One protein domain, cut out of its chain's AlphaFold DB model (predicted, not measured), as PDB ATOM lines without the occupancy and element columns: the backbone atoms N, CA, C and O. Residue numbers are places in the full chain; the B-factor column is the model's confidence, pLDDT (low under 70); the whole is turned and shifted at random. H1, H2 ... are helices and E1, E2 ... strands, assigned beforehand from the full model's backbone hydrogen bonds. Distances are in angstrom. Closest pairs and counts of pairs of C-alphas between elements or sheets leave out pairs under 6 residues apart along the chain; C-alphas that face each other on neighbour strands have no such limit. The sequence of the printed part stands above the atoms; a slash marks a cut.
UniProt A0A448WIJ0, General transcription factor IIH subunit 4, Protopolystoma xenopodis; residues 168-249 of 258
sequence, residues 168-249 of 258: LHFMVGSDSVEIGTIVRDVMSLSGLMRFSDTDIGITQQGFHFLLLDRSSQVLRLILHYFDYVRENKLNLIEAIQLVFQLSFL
ATOM      1  N   LEU A 168     131.175 127.867 150.501       87.19
ATOM      2  CA  LEU A 168     131.943 127.605 149.281       87.19
ATOM      3  C   LEU A 168     131.570 128.560 148.135       87.19
ATOM      4  O   LEU A 168     132.455 129.027 147.421       87.19
ATOM      5  N   HIS A 169     130.288 128.894 147.968       85.31
ATOM      6  CA  HIS A 169     129.823 129.835 146.945       85.31
ATOM      7  C   HIS A 169     130.405 131.234 147.137       85.31
ATOM      8  O   HIS A 169     130.802 131.875 146.164       85.31
ATOM      9  N   PHE A 170     130.518 131.689 148.384       84.00
ATOM     10  CA  PHE A 170     131.175 132.955 148.689       84.00
ATOM     11  C   PHE A 170     132.659 132.945 148.309       84.00
ATOM     12  O   PHE A 170     133.159 133.936 147.781       84.00
ATOM     13  N   MET A 171     133.362 131.818 148.487       83.62
ATOM     14  CA  MET A 171     134.765 131.702 148.067       83.62
ATOM     15  C   MET A 171     134.952 131.873 146.554       83.62
ATOM     16  O   MET A 171     136.015 132.308 146.125       83.62
ATOM     17  N   VAL A 172     133.945 131.551 145.738       82.88
ATOM     18  CA  VAL A 172     134.018 131.633 144.266       82.88
ATOM     19  C   VAL A 172     133.503 132.981 143.726       82.88
ATOM     20  O   VAL A 172     133.576 133.224 142.526       82.88
ATOM     21  N   GLY A 173     133.061 133.895 144.598       70.81
ATOM     22  CA  GLY A 173     132.659 135.253 144.209       70.81
ATOM     23  C   GLY A 173     131.173 135.415 143.885       70.81
ATOM     24  O   GLY A 173     130.810 136.281 143.095       70.81
ATOM     25  N   SER A 174     130.294 134.596 144.471       63.66
ATOM     26  CA  SER A 174     128.855 134.879 144.434       63.66
ATOM     27  C   SER A 174     128.509 135.987 145.437       63.66
ATOM     28  O   SER A 174     128.429 135.730 146.638       63.66
ATOM     29  N   ASP A 175     128.248 137.199 144.935       56.69
ATOM     30  CA  ASP A 175     127.910 138.416 145.706       56.69
ATOM     31  C   ASP A 175     126.625 138.323 146.560       56.69
ATOM     32  O   ASP A 175     126.289 139.245 147.298       56.69
ATOM     33  N   SER A 176     125.869 137.227 146.468       54.66
ATOM     34  CA  SER A 176     124.526 137.101 147.047       54.66
ATOM     35  C   SER A 176     124.462 136.421 148.418       54.66
ATOM     36  O   SER A 176     123.363 136.253 148.951       54.66
ATOM     37  N   VAL A 177     125.595 136.015 149.003       64.50
ATOM     38  CA  VAL A 177     125.611 135.233 150.249       64.50
ATOM     39  C   VAL A 177     126.346 135.974 151.362       64.50
ATOM     40  O   VAL A 177     127.569 136.110 151.347       64.50
ATOM     41  N   GLU A 178     125.600 136.410 152.376       68.00
ATOM     42  CA  GLU A 178     126.178 136.946 153.606       68.00
ATOM     43  C   GLU A 178     126.799 135.819 154.441       68.00
ATOM     44  O   GLU A 178     126.131 134.861 154.843       68.00
ATOM     45  N   ILE A 179     128.094 135.950 154.728       76.69
ATOM     46  CA  ILE A 179     128.830 135.056 155.621       76.69
ATOM     47  C   ILE A 179     129.137 135.770 156.931       76.69
ATOM     48  O   ILE A 179     129.471 136.955 156.943       76.69
ATOM     49  N   GLY A 180     129.054 135.026 158.037       79.12
ATOM     50  CA  GLY A 180     129.412 135.524 159.362       79.12
ATOM     51  C   GLY A 180     130.840 136.076 159.410       79.12
ATOM     52  O   GLY A 180     131.763 135.504 158.831       79.12
ATOM     53  N   THR A 181     131.023 137.170 160.145       83.31
ATOM     54  CA  THR A 181     132.300 137.895 160.264       83.31
ATOM     55  C   THR A 181     133.456 136.994 160.694       83.31
ATOM     56  O   THR A 181     134.512 137.031 160.081       83.31
ATOM     57  N   ILE A 182     133.225 136.084 161.644       85.00
ATOM     58  CA  ILE A 182     134.245 135.135 162.121       85.00
ATOM     59  C   ILE A 182     134.760 134.245 160.983       85.00
ATOM     60  O   ILE A 182     135.960 134.035 160.860       85.00
ATOM     61  N   VAL A 183     133.874 133.724 160.129       86.31
ATOM     62  CA  VAL A 183     134.285 132.845 159.019       86.31
ATOM     63  C   VAL A 183     135.102 133.633 157.996       86.31
ATOM     64  O   VAL A 183     136.096 133.116 157.490       86.31
ATOM     65  N   ARG A 184     134.737 134.896 157.744       86.12
ATOM     66  CA  ARG A 184     135.522 135.808 156.903       86.12
ATOM     67  C   ARG A 184     136.921 136.022 157.479       86.12
ATOM     68  O   ARG A 184     137.902 135.856 156.758       86.12
ATOM     69  N   ASP A 185     137.015 136.328 158.767       86.56
ATOM     70  CA  ASP A 185     138.300 136.580 159.417       86.56
ATOM     71  C   ASP A 185     139.181 135.323 159.426       86.56
ATOM     72  O   ASP A 185     140.369 135.401 159.116       86.56
ATOM     73  N   VAL A 186     138.594 134.151 159.699       88.12
ATOM     74  CA  VAL A 186     139.283 132.853 159.628       88.12
ATOM     75  C   VAL A 186     139.823 132.606 158.222       88.12
ATOM     76  O   VAL A 186     140.991 132.263 158.081       88.12
ATOM     77  N   MET A 187     139.010 132.818 157.180       88.19
ATOM     78  CA  MET A 187     139.429 132.642 155.784       88.19
ATOM     79  C   MET A 187     140.520 133.626 155.354       88.19
ATOM     80  O   MET A 187     141.369 133.277 154.527       88.19
ATOM     81  N   SER A 188     140.484 134.843 155.900       88.44
ATOM     82  CA  SER A 188     141.495 135.873 155.668       88.44
ATOM     83  C   SER A 188     142.821 135.478 156.309       88.44
ATOM     84  O   SER A 188     143.864 135.497 155.658       88.44
ATOM     85  N   LEU A 189     142.773 135.083 157.584       88.00
ATOM     86  CA  LEU A 189     143.941 134.710 158.376       88.00
ATOM     87  C   LEU A 189     144.600 133.433 157.851       88.00
ATOM     88  O   LEU A 189     145.821 133.352 157.757       88.00
ATOM     89  N   SER A 190     143.795 132.451 157.441       87.19
ATOM     90  CA  SER A 190     144.282 131.210 156.843       87.19
ATOM     91  C   SER A 190     144.801 131.385 155.417       87.19
ATOM     92  O   SER A 190     145.259 130.417 154.811       87.19
ATOM     93  N   GLY A 191     144.667 132.582 154.838       86.25
ATOM     94  CA  GLY A 191     145.049 132.866 153.464       86.25
ATOM     95  C   GLY A 191     144.239 132.082 152.433       86.25
ATOM     96  O   GLY A 191     144.730 131.898 151.324       86.25
ATOM     97  N   LEU A 192     143.029 131.613 152.764       86.75
ATOM     98  CA  LEU A 192     142.127 130.954 151.806       86.75
ATOM     99  C   LEU A 192     141.468 131.983 150.880       86.75
ATOM    100  O   LEU A 192     141.285 131.729 149.689       86.75
ATOM    101  N   MET A 193     141.166 133.160 151.421       87.12
ATOM    102  CA  MET A 193     140.639 134.299 150.681       87.12
ATOM    103  C   MET A 193     141.433 135.556 151.014       87.12
ATOM    104  O   MET A 193     142.012 135.685 152.090       87.12
ATOM    105  N   ARG A 194     141.455 136.490 150.070       82.88
ATOM    106  CA  ARG A 194     141.932 137.855 150.264       82.88
ATOM    107  C   ARG A 194     140.724 138.768 150.270       82.88
ATOM    108  O   ARG A 194     139.932 138.745 149.330       82.88
ATOM    109  N   PHE A 195     140.617 139.558 151.325       78.06
ATOM    110  CA  PHE A 195     139.634 140.618 151.447       78.06
ATOM    111  C   PHE A 195     140.391 141.939 151.359       78.06
ATOM    112  O   PHE A 195     141.017 142.360 152.329       78.06
ATOM    113  N   SER A 196     140.396 142.544 150.175       72.81
ATOM    114  CA  SER A 196     140.860 143.917 149.971       72.81
ATOM    115  C   SER A 196     139.645 144.830 149.822       72.81
ATOM    116  O   SER A 196     138.595 144.370 149.376       72.81
ATOM    117  N   ASP A 197     139.791 146.123 150.127       63.78
ATOM    118  CA  ASP A 197     138.702 147.111 150.001       63.78
ATOM    119  C   ASP A 197     138.079 147.161 148.593       63.78
ATOM    120  O   ASP A 197     136.925 147.553 148.438       63.78
ATOM    121  N   THR A 198     138.834 146.755 147.566       61.88
ATOM    122  CA  THR A 198     138.408 146.772 146.160       61.88
ATOM    123  C   THR A 198     138.183 145.394 145.548       61.88
ATOM    124  O   THR A 198     137.455 145.309 144.568       61.88
ATOM    125  N   ASP A 199     138.773 144.329 146.101       66.19
ATOM    126  CA  ASP A 199     138.763 142.996 145.491       66.19
ATOM    127  C   ASP A 199     138.659 141.898 146.556       66.19
ATOM    128  O   ASP A 199     139.541 141.732 147.408       66.19
ATOM    129  N   ILE A 200     137.590 141.106 146.468       78.88
ATOM    130  CA  ILE A 200     137.453 139.839 147.186       78.88
ATOM    131  C   ILE A 200     137.892 138.740 146.226       78.88
ATOM    132  O   ILE A 200     137.297 138.550 145.167       78.88
ATOM    133  N   GLY A 201     138.957 138.023 146.579       81.12
ATOM    134  CA  GLY A 201     139.556 137.033 145.691       81.12
ATOM    135  C   GLY A 201     140.006 135.785 146.426       81.12
ATOM    136  O   GLY A 201     140.615 135.846 147.494       81.12
ATOM    137  N   ILE A 202     139.747 134.628 145.832       87.69
ATOM    138  CA  ILE A 202     140.260 133.347 146.314       87.69
ATOM    139  C   ILE A 202     141.759 133.216 146.015       87.69
ATOM    140  O   ILE A 202     142.251 133.614 144.957       87.69
ATOM    141  N   THR A 203     142.518 132.667 146.962       88.75
ATOM    142  CA  THR A 203     143.956 132.430 146.775       88.75
ATOM    143  C   THR A 203     144.221 131.071 146.128       88.75
ATOM    144  O   THR A 203     143.342 130.214 146.046       88.75
ATOM    145  N   GLN A 204     145.473 130.804 145.740       87.19
ATOM    146  CA  GLN A 204     145.889 129.466 145.301       87.19
ATOM    147  C   GLN A 204     145.579 128.381 146.353       87.19
ATOM    148  O   GLN A 204     145.170 127.275 146.000       87.19
ATOM    149  N   GLN A 205     145.747 128.696 147.643       86.44
ATOM    150  CA  GLN A 205     145.424 127.772 148.733       86.44
ATOM    151  C   GLN A 205     143.911 127.575 148.873       86.44
ATOM    152  O   GLN A 205     143.470 126.446 149.079       86.44
ATOM    153  N   GLY A 206     143.125 128.640 148.689       87.81
ATOM    154  CA  GLY A 206     141.667 128.574 148.626       87.81
ATOM    155  C   GLY A 206     141.167 127.672 147.500       87.81
ATOM    156  O   GLY A 206     140.325 126.810 147.733       87.81
ATOM    157  N   PHE A 207     141.738 127.784 146.298       87.88
ATOM    158  CA  PHE A 207     141.392 126.889 145.191       87.88
ATOM    159  C   PHE A 207     141.725 125.430 145.501       87.88
ATOM    160  O   PHE A 207     140.909 124.548 145.250       87.88
ATOM    161  N   HIS A 208     142.897 125.162 146.081       88.38
ATOM    162  CA  HIS A 208     143.246 123.804 146.495       88.38
ATOM    163  C   HIS A 208     142.285 123.272 147.568       88.38
ATOM    164  O   HIS A 208     141.899 122.109 147.513       88.38
ATOM    165  N   PHE A 209     141.858 124.120 148.508       88.69
ATOM    166  CA  PHE A 209     140.860 123.780 149.520       88.69
ATOM    167  C   PHE A 209     139.512 123.375 148.904       88.69
ATOM    168  O   PHE A 209     138.956 122.357 149.310       88.69
ATOM    169  N   LEU A 210     139.023 124.094 147.886       88.75
ATOM    170  CA  LEU A 210     137.766 123.757 147.199       88.75
ATOM    171  C   LEU A 210     137.788 122.370 146.536       88.75
ATOM    172  O   LEU A 210     136.742 121.741 146.401       88.75
ATOM    173  N   LEU A 211     138.968 121.886 146.143       88.75
ATOM    174  CA  LEU A 211     139.143 120.579 145.503       88.75
ATOM    175  C   LEU A 211     139.217 119.409 146.497       88.75
ATOM    176  O   LEU A 211     139.221 118.252 146.074       88.75
ATOM    177  N   LEU A 212     139.306 119.685 147.801       85.12
ATOM    178  CA  LEU A 212     139.309 118.647 148.831       85.12
ATOM    179  C   LEU A 212     137.919 118.019 148.986       85.12
ATOM    180  O   LEU A 212     136.899 118.626 148.667       85.12
ATOM    181  N   ASP A 213     137.869 116.813 149.545       86.38
ATOM    182  CA  ASP A 213     136.607 116.212 149.961       86.38
ATOM    183  C   ASP A 213     135.984 116.983 151.136       86.38
ATOM    184  O   ASP A 213     136.686 117.570 151.963       86.38
ATOM    185  N   ARG A 214     134.651 116.938 151.252       83.81
ATOM    186  CA  ARG A 214     133.896 117.691 152.268       83.81
ATOM    187  C   ARG A 214     134.408 117.462 153.696       83.81
ATOM    188  O   ARG A 214     134.444 118.406 154.482       83.81
ATOM    189  N   SER A 215     134.831 116.245 154.043       80.94
ATOM    190  CA  SER A 215     135.305 115.948 155.401       80.94
ATOM    191  C   SER A 215     136.649 116.619 155.702       80.94
ATOM    192  O   SER A 215     136.819 117.214 156.770       80.94
ATOM    193  N   SER A 216     137.565 116.608 154.731       83.31
ATOM    194  CA  SER A 216     138.844 117.313 154.812       83.31
ATOM    195  C   SER A 216     138.670 118.830 154.816       83.31
ATOM    196  O   SER A 216     139.375 119.515 155.556       83.31
ATOM    197  N   GLN A 217     137.723 119.363 154.035       87.69
ATOM    198  CA  GLN A 217     137.427 120.796 154.028       87.69
ATOM    199  C   GLN A 217     136.941 121.277 155.406       87.69
ATOM    200  O   GLN A 217     137.482 122.241 155.948       87.69
ATOM    201  N   VAL A 218     135.968 120.577 156.006       87.50
ATOM    202  CA  VAL A 218     135.438 120.916 157.339       87.50
ATOM    203  C   VAL A 218     136.547 120.890 158.385       87.50
ATOM    204  O   VAL A 218     136.691 121.852 159.137       87.50
ATOM    205  N   LEU A 219     137.373 119.838 158.413       84.31
ATOM    206  CA  LEU A 219     138.463 119.780 159.383       84.31
ATOM    207  C   LEU A 219     139.481 120.898 159.166       84.31
ATOM    208  O   LEU A 219     139.889 121.540 160.129       84.31
ATOM    209  N   ARG A 220     139.913 121.133 157.924       85.75
ATOM    210  CA  ARG A 220     140.900 122.178 157.643       85.75
ATOM    211  C   ARG A 220     140.375 123.549 158.069       85.75
ATOM    212  O   ARG A 220     141.133 124.319 158.647       85.75
ATOM    213  N   LEU A 221     139.079 123.816 157.886       88.56
ATOM    214  CA  LEU A 221     138.457 125.035 158.397       88.56
ATOM    215  C   LEU A 221     138.439 125.086 159.937       88.56
ATOM    216  O   LEU A 221     138.708 126.141 160.500       88.56
ATOM    217  N   ILE A 222     138.194 123.964 160.626       89.38
ATOM    218  CA  ILE A 222     138.288 123.879 162.097       89.38
ATOM    219  C   ILE A 222     139.718 124.157 162.584       89.38
ATOM    220  O   ILE A 222     139.902 124.884 163.557       89.38
ATOM    221  N   LEU A 223     140.740 123.623 161.910       88.81
ATOM    222  CA  LEU A 223     142.140 123.888 162.258       88.81
ATOM    223  C   LEU A 223     142.490 125.370 162.071       88.81
ATOM    224  O   LEU A 223     143.061 125.982 162.967       88.81
ATOM    225  N   HIS A 224     142.057 125.975 160.963       89.88
ATOM    226  CA  HIS A 224     142.204 127.416 160.752       89.88
ATOM    227  C   HIS A 224     141.439 128.247 161.786       89.88
ATOM    228  O   HIS A 224     141.910 129.304 162.200       89.88
ATOM    229  N   TYR A 225     140.286 127.764 162.249       90.31
ATOM    230  CA  TYR A 225     139.569 128.385 163.354       90.31
ATOM    231  C   TYR A 225     140.363 128.316 164.666       90.31
ATOM    232  O   TYR A 225     140.405 129.302 165.395       90.31
ATOM    233  N   PHE A 226     141.050 127.210 164.962       90.12
ATOM    234  CA  PHE A 226     141.935 127.136 166.131       90.12
ATOM    235  C   PHE A 226     143.108 128.114 166.044       90.12
ATOM    236  O   PHE A 226     143.451 128.743 167.047       90.12
ATOM    237  N   ASP A 227     143.679 128.294 164.854       89.00
ATOM    238  CA  ASP A 227     144.724 129.296 164.630       89.00
ATOM    239  C   ASP A 227     144.178 130.719 164.804       89.00
ATOM    240  O   ASP A 227     144.785 131.531 165.496       89.00
ATOM    241  N   TYR A 228     142.973 131.002 164.303       90.12
ATOM    242  CA  TYR A 228     142.281 132.268 164.551       90.12
ATOM    243  C   TYR A 228     142.029 132.521 166.047       90.12
ATOM    244  O   TYR A 228     142.285 133.619 166.544       90.12
ATOM    245  N   VAL A 229     141.565 131.516 166.793       90.31
ATOM    246  CA  VAL A 229     141.354 131.597 168.249       90.31
ATOM    247  C   VAL A 229     142.673 131.885 168.973       90.31
ATOM    248  O   VAL A 229     142.698 132.688 169.906       90.31
ATOM    249  N   ARG A 230     143.778 131.283 168.516       88.00
ATOM    250  CA  ARG A 230     145.123 131.504 169.063       88.00
ATOM    251  C   ARG A 230     145.614 132.933 168.828       88.00
ATOM    252  O   ARG A 230     146.051 133.574 169.781       88.00
ATOM    253  N   GLU A 231     145.505 133.441 167.603       88.94
ATOM    254  CA  GLU A 231     145.935 134.802 167.242       88.94
ATOM    255  C   GLU A 231     145.126 135.875 167.987       88.94
ATOM    256  O   GLU A 231     145.680 136.865 168.469       88.94
ATOM    257  N   ASN A 232     143.827 135.638 168.195       88.88
ATOM    258  CA  ASN A 232     142.956 136.533 168.960       88.88
ATOM    259  C   ASN A 232     143.040 136.347 170.488       88.88
ATOM    260  O   ASN A 232     142.295 136.999 171.220       88.88
ATOM    261  N   LYS A 233     143.934 135.480 170.991       85.19
ATOM    262  CA  LYS A 233     144.113 135.172 172.428       85.19
ATOM    263  C   LYS A 233     142.825 134.716 173.127       85.19
ATOM    264  O   LYS A 233     142.629 134.971 174.315       85.19
ATOM    265  N   LEU A 234     141.952 134.044 172.385       87.56
ATOM    266  CA  LEU A 234     140.756 133.403 172.917       87.56
ATOM    267  C   LEU A 234     141.119 132.051 173.561       87.56
ATOM    268  O   LEU A 234     142.220 131.524 173.380       87.56
ATOM    269  N   ASN A 235     140.182 131.464 174.310       87.62
ATOM    270  CA  ASN A 235     140.389 130.189 175.000       87.62
ATOM    271  C   ASN A 235     140.466 129.009 174.012       87.62
ATOM    272  O   ASN A 235     139.471 128.345 173.719       87.62
ATOM    273  N   LEU A 236     141.673 128.703 173.528       88.81
ATOM    274  CA  LEU A 236     141.919 127.565 172.632       88.81
ATOM    275  C   LEU A 236     141.497 126.222 173.249       88.81
ATOM    276  O   LEU A 236     140.994 125.348 172.546       88.81
ATOM    277  N   ILE A 237     141.670 126.073 174.565       88.19
ATOM    278  CA  ILE A 237     141.293 124.862 175.303       88.19
ATOM    279  C   ILE A 237     139.790 124.593 175.155       88.19
ATOM    280  O   ILE A 237     139.412 123.490 174.770       88.19
ATOM    281  N   GLU A 238     138.948 125.603 175.385       86.75
ATOM    282  CA  GLU A 238     137.486 125.484 175.287       86.75
ATOM    283  C   GLU A 238     137.044 125.186 173.850       86.75
ATOM    284  O   GLU A 238     136.196 124.324 173.628       86.75
ATOM    285  N   ALA A 239     137.662 125.837 172.859       87.88
ATOM    286  CA  ALA A 239     137.362 125.597 171.449       87.88
ATOM    287  C   ALA A 239     137.646 124.140 171.036       87.88
ATOM    288  O   ALA A 239     136.817 123.503 170.385       87.88
ATOM    289  N   ILE A 240     138.799 123.594 171.438       87.06
ATOM    290  CA  ILE A 240     139.161 122.197 171.157       87.06
ATOM    291  C   ILE A 240     138.238 121.237 171.919       87.06
ATOM    292  O   ILE A 240     137.748 120.266 171.339       87.06
ATOM    293  N   GLN A 241     137.973 121.509 173.201       85.94
ATOM    294  CA  GLN A 241     137.069 120.699 174.020       85.94
ATOM    295  C   GLN A 241     135.675 120.626 173.398       85.94
ATOM    296  O   GLN A 241     135.143 119.526 173.267       85.94
ATOM    297  N   LEU A 242     135.127 121.752 172.935       83.88
ATOM    298  CA  LEU A 242     133.834 121.811 172.257       83.88
ATOM    299  C   LEU A 242     133.811 120.926 171.006       83.88
ATOM    300  O   LEU A 242     132.900 120.119 170.838       83.88
ATOM    301  N   VAL A 243     134.829 121.021 170.145       84.50
ATOM    302  CA  VAL A 243     134.922 120.178 168.939       84.50
ATOM    303  C   VAL A 243     134.949 118.690 169.306       84.50
ATOM    304  O   VAL A 243     134.280 117.877 168.664       84.50
ATOM    305  N   PHE A 244     135.658 118.318 170.373       82.38
ATOM    306  CA  PHE A 244     135.656 116.942 170.866       82.38
ATOM    307  C   PHE A 244     134.321 116.520 171.474       82.38
ATOM    308  O   PHE A 244     133.899 115.398 171.211       82.38
ATOM    309  N   GLN A 245     133.619 117.383 172.209       79.94
ATOM    310  CA  GLN A 245     132.267 117.090 172.708       79.94
ATOM    311  C   GLN A 245     131.295 116.834 171.555       79.94
ATOM    312  O   GLN A 245     130.617 115.806 171.540       79.94
ATOM    313  N   LEU A 246     131.290 117.719 170.552       77.12
ATOM    314  CA  LEU A 246     130.445 117.591 169.363       77.12
ATOM    315  C   LEU A 246     130.687 116.264 168.634       77.12
ATOM    316  O   LEU A 246     129.757 115.685 168.084       77.12
ATOM    317  N   SER A 247     131.907 115.727 168.686       75.25
ATOM    318  CA  SER A 247     132.223 114.442 168.062       75.25
ATOM    319  C   SER A 247     131.480 113.239 168.655       75.25
ATOM    320  O   SER A 247     131.300 112.234 167.960       75.25
ATOM    321  N   PHE A 248     131.047 113.328 169.916       70.31
ATOM    322  CA  PHE A 248     130.271 112.289 170.596       70.31
ATOM    323  C   PHE A 248     128.767 112.425 170.371       70.31
ATOM    324  O   PHE A 248     128.028 111.471 170.630       70.31
ATOM    325  N   LEU A 249     128.307 113.572 169.868       69.12
ATOM    326  CA  LEU A 249     126.914 113.756 169.498       69.12
ATOM    327  C   LEU A 249     126.646 112.936 168.236       69.12
ATOM    328  O   LEU A 249     127.091 113.254 167.136       69.12
TER     329      LEU A 249
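AT A GLANCE: This is residues 168 to 249 of the 258 residues of the protein "General transcription factor IIH subunit 4" of Protopolystoma xenopodis (UniProt A0A448WIJ0). Helix H4, the longest, forms one arm of a narrow V with H5, while on its other side sits a small head made of the strand hairpin E1 and E2 with the short helices H1, H2 and H3. H2 runs crosswise between E1 and H4, and H5 folds back beside H4, with its far end, residues 244 to 248, and residue 249 sticking out free. The printed part has 82 residues, with five named helices and two named strands in the order H1, H2, E1, E2, H3, H4, H5. The two-stranded sheet is antiparallel, and the class is mostly helix. The whole is compact, with a radius of gyration of the C-alphas of 13.6 A and spans of 38 by 29 by 23 A.

IN THESE COORDINATES: H1 is residues 168 to 171, 5.1 A long, beginning at C-alpha 168 at (131.943, 127.605, 149.281). H2 is residues 181 to 189, 12.2 A. Strands E1, residues 193 to 195, and E2, residues 200 to 202, measure 6.4 A and 7.1 A. H3 is residues 204 to 210, 10.1 A. H4 is residues 214 to 231, 25.7 A, beginning at (133.896, 117.691, 152.268). H5 is residues 236 to 248, 19.3 A, ending at (130.271, 112.289, 170.596).

HOW THE PARTS SIT: H1 is close to H3 but not clearly touching it, with the C-alphas of Leu 168 and Leu 210 closest at 7.3 A. The closest C-alphas of H1 and E2 are those of Met 171 and Ile 202, 6.0 A apart. H1 and H2 are apart. H2 has Met 187 5.5 A from Met 193 of E1, C-alpha to C-alpha. H2 touches H4, at residues 221 to 228 of H4 alone, with the C-alphas of Val 186 and Tyr 228 closest at 5.8 A; their lines are about perpendicular, at 88 degrees. E1 and E2 form an antiparallel hairpin, with directions 166 degrees apart; N 194 and O 201, 2.8 A, and N 201 and O 194, 3.0 A, are within hydrogen-bond range. H3 is close to H4 but not clearly touching it, Phe 209 and Gln 217 being closest with C-alphas 6.4 A apart, at a steep tilt of 50 degrees, opposite ways. H4 and H5 form a helical hairpin and touch through residues 226 to 230 and 236 to 240 alone; the C-alphas of Val 229 and Leu 236 are closest at 6.0 A, at a shallow tilt of 24 degrees, opposite ways. H5 is apart from H1, H2, H3, E1 and E2. Every O i to N i+4 pair is within hydrogen-bond range in H2, H3 and H4, against 8 of 9 in H5; H1 is too short for such a pair.

THE WHOLE: The two C-alphas farthest apart, those of Thr 198 and Phe 248, are 43.0 A apart. The printed part has no cut and no long link; the link from H1 to H2 is short, with 9 residues, and the other links are tight. The mean pLDDT of the printed part is 82.9, and residues 174 to 178, 197 to 199 and 249 are under 70.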